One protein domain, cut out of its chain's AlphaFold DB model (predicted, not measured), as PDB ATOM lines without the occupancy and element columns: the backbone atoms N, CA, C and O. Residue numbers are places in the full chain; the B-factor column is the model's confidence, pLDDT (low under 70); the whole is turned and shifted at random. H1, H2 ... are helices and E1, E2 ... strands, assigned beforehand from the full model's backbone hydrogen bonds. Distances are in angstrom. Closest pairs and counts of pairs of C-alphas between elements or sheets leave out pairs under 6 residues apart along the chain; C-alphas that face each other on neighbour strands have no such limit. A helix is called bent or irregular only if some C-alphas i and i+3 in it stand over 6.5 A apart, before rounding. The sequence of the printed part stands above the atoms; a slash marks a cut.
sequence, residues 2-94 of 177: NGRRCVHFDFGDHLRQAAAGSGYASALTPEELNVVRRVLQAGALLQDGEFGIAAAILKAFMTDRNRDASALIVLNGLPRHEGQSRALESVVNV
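This is residues 2 to 94 of the 177 residues of the protein "Adenylate kinase" of Lentisphaerae bacterium RIFOXYB12_FULL_65_16 (UniProt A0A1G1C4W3). The long helix H3 passes nearest the middle of the domain, and a ribbon of two short strands, E1 and E2, runs past the later part of it, residues 57 to 62. H2 makes one end of the long axis, with H1 crossing it steeply between it and the strands; H4 packs on the early part of H3, and the first residues, from Asn 2, make the other end. The printed part has 93 residues, with four named helices and two named strands in the order E1, H1, H2, H3, E2, H4; the sheet, order E1, E2, is parallel, and the class is mostly helix. The whole is compact, with a radius of gyration of the C-alphas of 13.0 A and spans of 41 by 27 by 19 A.

E1 is residues 6 to 10, 13.2 A long, with C-alpha 6 at (135.363, 151.064, 214.871). H1 is residues 11 to 19, 12.2 A. H2 is residues 30 to 42, 18.4 A. H3 is residues 48 to 64, 26.3 A, with C-alpha 48 at (152.810, 150.024, 238.209); it is irregular, with C-alphas 49 and 52 7.3 A apart. E2 is residues 72 to 76, 12.7 A. H4 is residues 82 to 88, 9.8 A, and ends with C-alpha 88 at (141.860, 151.018, 232.095).

E1 and E2 are parallel neighbours at 20 degrees; C-alphas 6 and 72, which face each other, are 4.7 A apart. N 9 and O 74 are within hydrogen-bond range at 2.9 A, and so are N 76 and O 9 at 2.8 A. E1, then H1, H2 and H3, then E2 form a strand-helix-strand unit, two parallel neighbour strands with helices between them along the chain. The closest C-alphas of E1 and H3, those of Phe 9 and Leu 58, are 7.9 A apart. H1 and H3 are close but not clearly touching, about perpendicular at 87 degrees; their closest C-alphas, of His 14 and Ile 57, are 7.4 A apart. H1 and H2 touch at a steep tilt of 60 degrees, opposite ways, closest at the C-alphas of Ala 19 and Arg 37, 5.4 A. H2, with residues 32 to 35 alone, and H3, with residues 50 to 53 alone, only just touch, with 3 pairs of C-alphas within 8 A, the closest those of Glu 32 and Ile 53 at 6.7 A; they are about perpendicular at 74 degrees. H3, with residues 48 to 55 alone, touches H4, closest at the C-alphas of Phe 51 and Gln 84, 5.5 A, at a tilt of 36 degrees, only just steep, the same way. H4 is apart from H1, H2 and E1. In H1, H2 and H4 every O i to N i+4 pair is within hydrogen-bond range; in H3 10 of 13 are.

The C-alphas farthest apart, of Asn 2 and Glu 31, are 41.9 A from each other. The printed part has no cut and no long link. Mean pLDDT of the printed part is 89.5; residues 2 to 4 are under 70.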
ATOM      1  N   ASN A   2     128.527 145.073 212.237       52.88
ATOM      2  CA  ASN A   2     127.165 145.602 212.023       52.88
ATOM      3  C   ASN A   2     127.054 147.149 212.016       52.88
ATOM      4  O   ASN A   2     126.306 147.720 212.804       52.88
ATOM      5  N   GLY A   3     127.832 147.861 211.193       56.25
ATOM      6  CA  GLY A   3     127.737 149.325 211.054       56.25
ATOM      7  C   GLY A   3     128.223 150.147 212.259       56.25
ATOM      8  O   GLY A   3     128.150 151.374 212.229       56.25
ATOM      9  N   ARG A   4     128.751 149.511 213.317       63.78
ATOM     10  CA  ARG A   4     129.374 150.222 214.444       63.78
ATOM     11  C   ARG A   4     130.680 150.874 213.996       63.78
ATOM     12  O   ARG A   4     131.528 150.226 213.384       63.78
ATOM     13  N   ARG A   5     130.858 152.154 214.336       72.88
ATOM     14  CA  ARG A   5     132.097 152.899 214.075       72.88
ATOM     15  C   ARG A   5     133.220 152.285 214.916       72.88
ATOM     16  O   ARG A   5     133.182 152.379 216.140       72.88
ATOM     17  N   CYS A   6     134.187 151.661 214.251       83.06
ATOM     18  CA  CYS A   6     135.363 151.064 214.871       83.06
ATOM     19  C   CYS A   6     136.574 151.981 214.670       83.06
ATOM     20  O   CYS A   6     136.774 152.503 213.571       83.06
ATOM     21  N   VAL A   7     137.371 152.195 215.715       89.44
ATOM     22  CA  VAL A   7     138.628 152.950 215.628       89.44
ATOM     23  C   VAL A   7     139.789 152.112 216.145       89.44
ATOM     24  O   VAL A   7     139.653 151.362 217.107       89.44
ATOM     25  N   HIS A   8     140.937 152.242 215.491       91.88
ATOM     26  CA  HIS A   8     142.167 151.564 215.881       91.88
ATOM     27  C   HIS A   8     143.016 152.498 216.748       91.88
ATOM     28  O   HIS A   8     143.283 153.633 216.346       91.88
ATOM     29  N   PHE A   9     143.411 152.017 217.924       93.94
ATOM     30  CA  PHE A   9     144.300 152.693 218.861       93.94
ATOM     31  C   PHE A   9     145.615 151.913 218.933       93.94
ATOM     32  O   PHE A   9     145.664 150.842 219.536       93.94
ATOM     33  N   ASP A  10     146.674 152.433 218.307       94.19
ATOM     34  CA  ASP A  10     148.020 151.856 218.393       94.19
ATOM     35  C   ASP A  10     148.790 152.554 219.513       94.19
ATOM     36  O   ASP A  10     149.266 153.683 219.371       94.19
ATOM     37  N   PHE A  11     148.901 151.876 220.653       93.62
ATOM     38  CA  PHE A  11     149.533 152.462 221.826       93.62
ATOM     39  C   PHE A  11     151.020 152.749 221.601       93.62
ATOM     40  O   PHE A  11     151.522 153.784 222.033       93.62
ATOM     41  N   GLY A  12     151.725 151.866 220.889       91.38
ATOM     42  CA  GLY A  12     153.144 152.062 220.598       91.38
ATOM     43  C   GLY A  12     153.375 153.278 219.707       91.38
ATOM     44  O   GLY A  12     154.333 154.021 219.918       91.38
ATOM     45  N   ASP A  13     152.485 153.511 218.742       92.56
ATOM     46  CA  ASP A  13     152.543 154.696 217.893       92.56
ATOM     47  C   ASP A  13     152.271 155.986 218.658       92.56
ATOM     48  O   ASP A  13     153.045 156.940 218.561       92.56
ATOM     49  N   HIS A  14     151.247 155.993 219.510       95.56
ATOM     50  CA  HIS A  14     150.955 157.149 220.350       95.56
ATOM     51  C   HIS A  14     152.074 157.460 221.350       95.56
ATOM     52  O   HIS A  14     152.363 158.636 221.570       95.56
ATOM     53  N   LEU A  15     152.764 156.450 221.895       94.31
ATOM     54  CA  LEU A  15     153.957 156.672 222.718       94.31
ATOM     55  C   LEU A  15     155.086 157.336 221.913       94.31
ATOM     56  O   LEU A  15     155.701 158.283 222.404       94.31
ATOM     57  N   ARG A  16     155.355 156.885 220.678       93.62
ATOM     58  CA  ARG A  16     156.392 157.486 219.815       93.62
ATOM     59  C   ARG A  16     156.066 158.934 219.449       93.62
ATOM     60  O   ARG A  16     156.940 159.792 219.548       93.62
ATOM     61  N   GLN A  17     154.816 159.214 219.084       95.50
ATOM     62  CA  GLN A  17     154.348 160.578 218.819       95.50
ATOM     63  C   GLN A  17     154.505 161.462 220.065       95.50
ATOM     64  O   GLN A  17     155.112 162.529 219.987       95.50
ATOM     65  N   ALA A  18     154.059 160.980 221.231       96.12
ATOM     66  CA  ALA A  18     154.175 161.717 222.486       96.12
ATOM     67  C   ALA A  18     155.639 162.026 222.846       96.12
ATOM     68  O   ALA A  18     155.969 163.161 223.186       96.12
ATOM     69  N   ALA A  19     156.545 161.052 222.697       94.69
ATOM     70  CA  ALA A  19     157.979 161.237 222.929       94.69
ATOM     71  C   ALA A  19     158.596 162.331 222.041       94.69
ATOM     72  O   ALA A  19     159.461 163.082 222.509       94.69
ATOM     73  N   ALA A  20     158.119 162.430 220.794       94.81
ATOM     74  CA  ALA A  20     158.490 163.446 219.810       94.81
ATOM     75  C   ALA A  20     157.771 164.798 220.008       94.81
ATOM     76  O   ALA A  20     157.993 165.725 219.232       94.81
ATOM     77  N   GLY A  21     156.924 164.933 221.035       94.19
ATOM     78  CA  GLY A  21     156.184 166.163 221.330       94.19
ATOM     79  C   GLY A  21     154.939 166.377 220.464       94.19
ATOM     80  O   GLY A  21     154.439 167.495 220.392       94.19
ATOM     81  N   SER A  22     154.440 165.332 219.803       95.69
ATOM     82  CA  SER A  22     153.241 165.366 218.962       95.69
ATOM     83  C   SER A  22     152.163 164.398 219.467       95.69
ATOM     84  O   SER A  22     152.278 163.807 220.545       95.69
ATOM     85  N   GLY A  23     151.065 164.266 218.716       94.50
ATOM     86  CA  GLY A  23     149.937 163.417 219.096       94.50
ATOM     87  C   GLY A  23     149.330 163.870 220.423       94.50
ATOM     88  O   GLY A  23     148.925 165.020 220.567       94.50
ATOM     89  N   TYR A  24     149.312 162.974 221.408       96.50
ATOM     90  CA  TYR A  24     148.730 163.234 222.729       96.50
ATOM     91  C   TYR A  24     149.768 163.628 223.787       96.50
ATOM     92  O   TYR A  24     149.526 163.441 224.976       96.50
ATOM     93  N   ALA A  25     150.913 164.191 223.384       95.94
ATOM     94  CA  ALA A  25     151.925 164.696 224.318       95.94
ATOM     95  C   ALA A  25     151.349 165.689 225.344       95.94
ATOM     96  O   ALA A  25     151.743 165.672 226.504       95.94
ATOM     97  N   SER A  26     150.386 166.523 224.935       95.88
ATOM     98  CA  SER A  26     149.727 167.505 225.809       95.88
ATOM     99  C   SER A  26     148.832 166.886 226.885       95.88
ATOM    100  O   SER A  26     148.383 167.599 227.777       95.88
ATOM    101  N   ALA A  27     148.534 165.587 226.791       95.94
ATOM    102  CA  ALA A  27     147.785 164.859 227.809       95.94
ATOM    103  C   ALA A  27     148.669 164.382 228.974       95.94
ATOM    104  O   ALA A  27     148.141 163.798 229.917       95.94
ATOM    105  N   LEU A  28     149.987 164.598 228.895       97.12
ATOM    106  CA  LEU A  28     150.981 164.092 229.836       97.12
ATOM    107  C   LEU A  28     151.769 165.232 230.486       97.12
ATOM    108  O   LEU A  28     151.984 166.284 229.876       97.12
ATOM    109  N   THR A  29     152.258 165.009 231.705       97.06
ATOM    110  CA  THR A  29     153.203 165.933 232.350       97.06
ATOM    111  C   THR A  29     154.613 165.812 231.748       97.06
ATOM    112  O   THR A  29     154.941 164.814 231.095       97.06
ATOM    113  N   PRO A  30     155.505 166.797 231.970       96.38
ATOM    114  CA  PRO A  30     156.909 166.686 231.569       96.38
ATOM    115  C   PRO A  30     157.615 165.440 232.134       96.38
ATOM    116  O   PRO A  30     158.415 164.812 231.438       96.38
ATOM    117  N   GLU A  31     157.309 165.057 233.374       96.06
ATOM    118  CA  GLU A  31     157.842 163.856 234.024       96.06
ATOM    119  C   GLU A  31     157.344 162.583 233.333       96.06
ATOM    120  O   GLU A  31     158.140 161.695 233.023       96.06
ATOM    121  N   GLU A  32     156.051 162.513 233.016       96.56
ATOM    122  CA  GLU A  32     155.457 161.396 232.279       96.56
ATOM    123  C   GLU A  32     156.039 161.272 230.864       96.56
ATOM    124  O   GLU A  32     156.357 160.170 230.418       96.56
ATOM    125  N   LEU A  33     156.278 162.386 230.168       97.12
ATOM    126  CA  LEU A  33     156.955 162.378 228.866       97.12
ATOM    127  C   LEU A  33     158.385 161.827 228.961       97.12
ATOM    128  O   LEU A  33     158.832 161.102 228.067       97.12
ATOM    129  N   ASN A  34     159.106 162.121 230.045       96.12
ATOM    130  CA  ASN A  34     160.427 161.539 230.289       96.12
ATOM    131  C   ASN A  34     160.344 160.029 230.555       96.12
ATOM    132  O   ASN A  34     161.190 159.278 230.060       96.12
ATOM    133  N   VAL A  35     159.306 159.564 231.260       96.31
ATOM    134  CA  VAL A  35     159.015 158.130 231.414       96.31
ATOM    135  C   VAL A  35     158.767 157.481 230.052       96.31
ATOM    136  O   VAL A  35     159.408 156.476 229.748       96.31
ATOM    137  N   VAL A  36     157.928 158.076 229.199       95.12
ATOM    138  CA  VAL A  36     157.652 157.563 227.846       95.12
ATOM    139  C   VAL A  36     158.940 157.419 227.031       95.12
ATOM    140  O   VAL A  36     159.193 156.353 226.465       95.12
ATOM    141  N   ARG A  37     159.796 158.450 227.010       94.88
ATOM    142  CA  ARG A  37     161.089 158.406 226.297       94.88
ATOM    143  C   ARG A  37     161.987 157.286 226.813       94.88
ATOM    144  O   ARG A  37     162.526 156.527 226.008       94.88
ATOM    145  N   ARG A  38     162.111 157.142 228.136       94.69
ATOM    146  CA  ARG A  38     162.912 156.081 228.766       94.69
ATOM    147  C   ARG A  38     162.388 154.691 228.413       94.69
ATOM    148  O   ARG A  38     163.179 153.815 228.078       94.69
ATOM    149  N   VAL A  39     161.074 154.481 228.483       91.75
ATOM    150  CA  VAL A  39     160.439 153.187 228.187       91.75
ATOM    151  C   VAL A  39     160.673 152.784 226.731       91.75
ATOM    152  O   VAL A  39     161.052 151.640 226.477       91.75
ATOM    153  N   LEU A  40     160.530 153.724 225.790       89.69
ATOM    154  CA  LEU A  40     160.812 153.484 224.372       89.69
ATOM    155  C   LEU A  40     162.292 153.163 224.125       89.69
ATOM    156  O   LEU A  40     162.587 152.163 223.476       89.69
ATOM    157  N   GLN A  41     163.213 153.953 224.686       88.88
ATOM    158  CA  GLN A  41     164.660 153.728 224.550       88.88
ATOM    159  C   GLN A  41     165.101 152.379 225.135       88.88
ATOM    160  O   GLN A  41     165.932 151.688 224.554       88.88
ATOM    161  N   ALA A  42     164.535 151.983 226.277       88.31
ATOM    162  CA  ALA A  42     164.863 150.720 226.931       88.31
ATOM    163  C   ALA A  42     164.161 149.502 226.302       88.31
ATOM    164  O   ALA A  42     164.482 148.359 226.659       88.31
ATOM    165  N   GLY A  43     163.177 149.716 225.419       85.25
ATOM    166  CA  GLY A  43     162.278 148.665 224.941       85.25
ATOM    167  C   GLY A  43     161.545 147.962 226.090       85.25
ATOM    168  O   GLY A  43     161.409 146.739 226.071       85.25
ATOM    169  N   ALA A  44     161.171 148.718 227.123       87.19
ATOM    170  CA  ALA A  44     160.559 148.215 228.350       87.19
ATOM    171  C   ALA A  44     159.027 148.358 228.322       87.19
ATOM    172  O   ALA A  44     158.448 148.898 227.378       87.19
ATOM    173  N   LEU A  45     158.365 147.876 229.374       87.44
ATOM    174  CA  LEU A  45     156.965 148.187 229.659       87.44
ATOM    175  C   LEU A  45     156.889 149.319 230.689       87.44
ATOM    176  O   LEU A  45     157.825 149.518 231.464       87.44
ATOM    177  N   LEU A  46     155.761 150.037 230.701       89.12
ATOM    178  CA  LEU A  46     155.405 150.901 231.829       89.12
ATOM    179  C   LEU A  46     155.357 150.061 233.115       89.12
ATOM    180  O   LEU A  46     154.987 148.887 233.065       89.12
ATOM    181  N   GLN A  47     155.718 150.658 234.244       87.38
ATOM    182  CA  GLN A  47     155.627 150.041 235.570       87.38
ATOM    183  C   GLN A  47     154.342 150.458 236.302       87.38
ATOM    184  O   GLN A  47     153.628 151.349 235.850       87.38
ATOM    185  N   ASP A  48     154.059 149.841 237.453       79.25
ATOM    186  CA  ASP A  48     152.810 150.024 238.209       79.25
ATOM    187  C   ASP A  48     152.439 151.490 238.491       79.25
ATOM    188  O   ASP A  48     151.283 151.879 238.316       79.25
ATOM    189  N   GLY A  49     153.416 152.331 238.840       81.31
ATOM    190  CA  GLY A  49     153.204 153.769 239.062       81.31
ATOM    191  C   GLY A  49     153.032 154.604 237.785       81.31
ATOM    192  O   GLY A  49     152.730 155.788 237.863       81.31
ATOM    193  N   GLU A  50     153.223 154.008 236.611       89.25
ATOM    194  CA  GLU A  50     153.303 154.688 235.313       89.25
ATOM    195  C   GLU A  50     152.096 154.363 234.416       89.25
ATOM    196  O   GLU A  50     151.957 154.907 233.321       89.25
ATOM    197  N   PHE A  51     151.182 153.493 234.863       86.81
ATOM    198  CA  PHE A  51     150.004 153.090 234.084       86.81
ATOM    199  C   PHE A  51     148.981 154.211 233.872       86.81
ATOM    200  O   PHE A  51     148.179 154.133 232.936       86.81
ATOM    201  N   GLY A  52     149.055 155.290 234.661       89.69
ATOM    202  CA  GLY A  52     148.295 156.521 234.425       89.69
ATOM    203  C   GLY A  52     148.534 157.111 233.031       89.69
ATOM    204  O   GLY A  52     147.588 157.585 232.404       89.69
ATOM    205  N   ILE A  53     149.749 156.958 232.490       93.25
ATOM    206  CA  ILE A  53     150.130 157.418 231.146       93.25
ATOM    207  C   ILE A  53     149.272 156.736 230.073       93.25
ATOM    208  O   ILE A  53     148.769 157.389 229.159       93.25
ATOM    209  N   ALA A  54     149.059 155.420 230.191       92.19
ATOM    210  CA  ALA A  54     148.246 154.670 229.237       92.19
ATOM    211  C   ALA A  54     146.784 155.138 229.249       92.19
ATOM    212  O   ALA A  54     146.195 155.375 228.191       92.19
ATOM    213  N   ALA A  55     146.219 155.324 230.446       92.50
ATOM    214  CA  ALA A  55     144.861 155.826 230.611       92.50
ATOM    215  C   ALA A  55     144.711 157.266 230.085       92.50
ATOM    216  O   ALA A  55     143.714 157.567 229.431       92.50
ATOM    217  N   ALA A  56     145.690 158.142 230.329       93.88
ATOM    218  CA  ALA A  56     145.680 159.528 229.860       93.88
ATOM    219  C   ALA A  56     145.693 159.618 228.326       93.88
ATOM    220  O   ALA A  56     144.825 160.272 227.742       93.88
ATOM    221  N   ILE A  57     146.607 158.895 227.665       94.94
ATOM    222  CA  ILE A  57     146.688 158.849 226.196       94.94
ATOM    223  C   ILE A  57     145.389 158.287 225.600       94.94
ATOM    224  O   ILE A  57     144.859 158.851 224.642       94.94
ATOM    225  N   LEU A  58     144.844 157.204 226.167       93.00
ATOM    226  CA  LEU A  58     143.607 156.604 225.663       93.00
ATOM    227  C   LEU A  58     142.402 157.546 225.811       93.00
ATOM    228  O   LEU A  58     141.629 157.703 224.866       93.00
ATOM    229  N   LYS A  59     142.260 158.226 226.957       92.62
ATOM    230  CA  LYS A  59     141.198 159.225 227.181       92.62
ATOM    231  C   LYS A  59     141.292 160.386 226.193       92.62
ATOM    232  O   LYS A  59     140.271 160.798 225.632       92.62
ATOM    233  N   ALA A  60     142.501 160.894 225.953       93.94
ATOM    234  CA  ALA A  60     142.736 161.956 224.981       93.94
ATOM    235  C   ALA A  60     142.346 161.512 223.562       93.94
ATOM    236  O   ALA A  60     141.605 162.221 222.884       93.94
ATOM    237  N   PHE A  61     142.735 160.297 223.158       93.38
ATOM    238  CA  PHE A  61     142.341 159.713 221.873       93.38
ATOM    239  C   PHE A  61     140.822 159.575 221.717       93.38
ATOM    240  O   PHE A  61     140.262 159.938 220.684       93.38
ATOM    241  N   MET A  62     140.130 159.059 222.735       90.25
ATOM    242  CA  MET A  62     138.672 158.891 222.687       90.25
ATOM    243  C   MET A  62     137.945 160.233 222.552       90.25
ATOM    244  O   MET A  62     136.962 160.329 221.809       90.25
ATOM    245  N   THR A  63     138.462 161.259 223.233       90.25
ATOM    246  CA  THR A  63     137.949 162.631 223.175       90.25
ATOM    247  C   THR A  63     138.148 163.233 221.784       90.25
ATOM    248  O   THR A  63     137.181 163.698 221.185       90.25
ATOM    249  N   ASP A  64     139.363 163.153 221.231       90.25
ATOM    250  CA  ASP A  64     139.699 163.655 219.888       90.25
ATOM    251  C   ASP A  64     138.820 163.025 218.800       90.25
ATOM    252  O   ASP A  64     138.263 163.697 217.932       90.25
ATOM    253  N   ARG A  65     138.595 161.712 218.893       87.19
ATOM    254  CA  ARG A  65     137.755 161.000 217.931       87.19
ATOM    255  C   ARG A  65     136.260 161.249 218.132       87.19
ATOM    256  O   ARG A  65     135.487 160.747 217.317       87.19
ATOM    257  N   ASN A  66     135.818 161.998 219.144       79.62
ATOM    258  CA  ASN A  66     134.403 162.223 219.471       79.62
ATOM    259  C   ASN A  66     133.614 160.899 219.515       79.62
ATOM    260  O   ASN A  66     132.702 160.657 218.713       79.62
ATOM    261  N   ARG A  67     134.086 159.955 220.336       73.94
ATOM    262  CA  ARG A  67     133.472 158.627 220.471       73.94
ATOM    263  C   ARG A  67     132.491 158.608 221.635       73.94
ATOM    264  O   ARG A  67     132.840 158.953 222.757       73.94
ATOM    265  N   ASP A  68     131.272 158.170 221.346       72.06
ATOM    266  CA  ASP A  68     130.280 157.819 222.359       72.06
ATOM    267  C   ASP A  68     130.542 156.404 222.917       72.06
ATOM    268  O   ASP A  68     131.345 155.640 222.374       72.06
ATOM    269  N   ALA A  69     129.840 156.041 223.994       72.62
ATOM    270  CA  ALA A  69     130.016 154.764 224.692       72.62
ATOM    271  C   ALA A  69     129.686 153.512 223.846       72.62
ATOM    272  O   ALA A  69     129.967 152.398 224.280       72.62
ATOM    273  N   SER A  70     129.090 153.665 222.656       77.12
ATOM    274  CA  SER A  70     128.753 152.553 221.757       77.12
ATOM    275  C   SER A  70     129.829 152.258 220.704       77.12
ATOM    276  O   SER A  70     129.734 151.258 219.981       77.12
ATOM    277  N   ALA A  71     130.854 153.111 220.594       82.56
ATOM    278  CA  ALA A  71     131.949 152.921 219.652       82.56
ATOM    279  C   ALA A  71     132.838 151.736 220.055       82.56
ATOM    280  O   ALA A  71     133.199 151.576 221.220       82.56
ATOM    281  N   LEU A  72     133.241 150.928 219.071       89.06
ATOM    282  CA  LEU A  72     134.236 149.879 219.288       89.06
ATOM    283  C   LEU A  72     135.639 150.453 219.086       89.06
ATOM    284  O   LEU A  72     135.891 151.195 218.132       89.06
ATOM    285  N   ILE A  73     136.555 150.087 219.976       91.88
ATOM    286  CA  ILE A  73     137.960 150.479 219.902       91.88
ATOM    287  C   ILE A  73     138.794 149.205 219.864       91.88
ATOM    288  O   ILE A  73     138.679 148.359 220.746       91.88
ATOM    289  N   VAL A  74     139.642 149.075 218.848       93.19
ATOM    290  CA  VAL A  74     140.673 148.037 218.809       93.19
ATOM    291  C   VAL A  74     141.899 148.589 219.518       93.19
ATOM    292  O   VAL A  74     142.577 149.468 218.984       93.19
ATOM    293  N   LEU A  75     142.158 148.088 220.722       94.19
ATOM    294  CA  LEU A  75     143.340 148.433 221.504       94.19
ATOM    295  C   LEU A  75     144.504 147.543 221.061       94.19
ATOM    296  O   LEU A  75     144.551 146.355 221.373       94.19
ATOM    297  N   ASN A  76     145.438 148.113 220.306       92.81
ATOM    298  CA  ASN A  76     146.645 147.432 219.866       92.81
ATOM    299  C   ASN A  76     147.825 147.834 220.754       92.81
ATOM    300  O   ASN A  76     148.199 149.004 220.853       92.81
ATOM    301  N   GLY A  77     148.421 146.837 221.408       88.69
ATOM    302  CA  GLY A  77     149.560 147.032 222.296       88.69
ATOM    303  C   GLY A  77     149.203 147.556 223.687       88.69
ATOM    304  O   GLY A  77     150.113 148.015 224.376       88.69
ATOM    305  N   LEU A  78     147.931 147.468 224.088       91.38
ATOM    306  CA  LEU A  78     147.429 147.820 225.412       91.38
ATOM    307  C   LEU A  78     146.190 146.959 225.755       91.38
ATOM    308  O   LEU A  78     145.322 146.829 224.894       91.38
ATOM    309  N   PRO A  79     146.053 146.437 226.987       92.81
ATOM    310  CA  PRO A  79     147.071 146.360 228.036       92.81
ATOM    311  C   PRO A  79     148.150 145.302 227.744       92.81
ATOM    312  O   PRO A  79     147.958 144.381 226.956       92.81
ATOM    313  N   ARG A  80     149.310 145.446 228.391       91.50
ATOM    314  CA  ARG A  80     150.460 144.520 228.343       91.50
ATOM    315  C   ARG A  80     150.838 143.938 229.706       91.50
ATOM    316  O   ARG A  80     151.763 143.134 229.772       91.50
ATOM    317  N   HIS A  81     150.155 144.373 230.760       90.31
ATOM    318  CA  HIS A  81     150.330 143.940 232.142       90.31
ATOM    319  C   HIS A  81     149.009 144.124 232.901       90.31
ATOM    320  O   HIS A  81     148.250 145.040 232.581       90.31
ATOM    321  N   GLU A  82     148.733 143.313 233.922       89.44
ATOM    322  CA  GLU A  82     147.456 143.364 234.655       89.44
ATOM    323  C   GLU A  82     147.183 144.720 235.307       89.44
ATOM    324  O   GLU A  82     146.046 145.183 235.344       89.44
ATOM    325  N   GLY A  83     148.216 145.401 235.806       88.19
ATOM    326  CA  GLY A  83     148.022 146.733 236.374       88.19
ATOM    327  C   GLY A  83     147.604 147.777 235.330       88.19
ATOM    328  O   GLY A  83     146.876 148.705 235.674       88.19
ATOM    329  N   GLN A  84     147.963 147.591 234.050       90.44
ATOM    330  CA  GLN A  84     147.395 148.399 232.966       90.44
ATOM    331  C   GLN A  84     145.919 148.068 232.781       90.44
ATOM    332  O   GLN A  84     145.123 148.988 232.655       90.44
ATOM    333  N   SER A  85     145.539 146.786 232.816       91.19
ATOM    334  CA  SER A  85     144.128 146.383 232.758       91.19
ATOM    335  C   SER A  85     143.317 147.085 233.848       91.19
ATOM    336  O   SER A  85     142.340 147.754 233.525       91.19
ATOM    337  N   ARG A  86     143.793 147.060 235.101       88.88
ATOM    338  CA  ARG A  86     143.160 147.761 236.234       88.88
ATOM    339  C   ARG A  86     143.059 149.273 236.021       88.88
ATOM    340  O   ARG A  86     142.018 149.868 236.278       88.88
ATOM    341  N   ALA A  87     144.114 149.914 235.511       87.81
ATOM    342  CA  ALA A  87     144.095 151.352 235.225       87.81
ATOM    343  C   ALA A  87     143.071 151.736 234.135       87.81
ATOM    344  O   ALA A  87     142.568 152.864 234.117       87.81
ATOM    345  N   LEU A  88     142.756 150.805 233.232       89.38
ATOM    346  CA  LEU A  88     141.860 151.018 232.095       89.38
ATOM    347  C   LEU A  88     140.395 150.681 232.385       89.38
ATOM    348  O   LEU A  88     139.541 151.127 231.624       89.38
ATOM    349  N   GLU A  89     140.084 149.979 233.479       88.88
ATOM    350  CA  GLU A  89     138.710 149.588 233.852       88.88
ATOM    351  C   GLU A  89     137.749 150.783 233.948       88.88
ATOM    352  O   GLU A  89     136.579 150.682 233.590       88.88
ATOM    353  N   SER A  90     138.249 151.949 234.373       86.56
ATOM    354  CA  SER A  90     137.457 153.190 234.439       86.56
ATOM    355  C   SER A  90     137.299 153.916 233.094       86.56
ATOM    356  O   SER A  90     136.603 154.930 233.020       86.56
ATOM    357  N   VAL A  91     137.978 153.450 232.044       88.06
ATOM    358  CA  VAL A  91     138.079 154.123 230.738       88.06
ATOM    359  C   VAL A  91     137.355 153.342 229.652       88.06
ATOM    360  O   VAL A  91     136.651 153.931 228.834       88.06
ATOM    361  N   VAL A  92     137.537 152.022 229.631       90.50
ATOM    362  CA  VAL A  92     137.016 151.132 228.592       90.50
ATOM    363  C   VAL A  92     136.507 149.832 229.200       90.50
ATOM    364  O   VAL A  92     137.085 149.300 230.142       90.50
ATOM    365  N   ASN A  93     135.449 149.287 228.601       91.62
ATOM    366  CA  ASN A  93     134.983 147.939 228.894       91.62
ATOM    367  C   ASN A  93     135.545 146.968 227.846       91.62
ATOM    368  O   ASN A  93     135.203 147.066 226.665       91.62
ATOM    369  N   VAL A  94     136.412 146.045 228.265       92.56
ATOM    370  CA  VAL A  94     136.985 145.040 227.361       92.56
ATOM    371  C   VAL A  94     135.971 143.919 227.166       92.56
ATOM    372  O   VAL A  94     135.662 143.185 228.093       92.56
TER     373      VAL A  94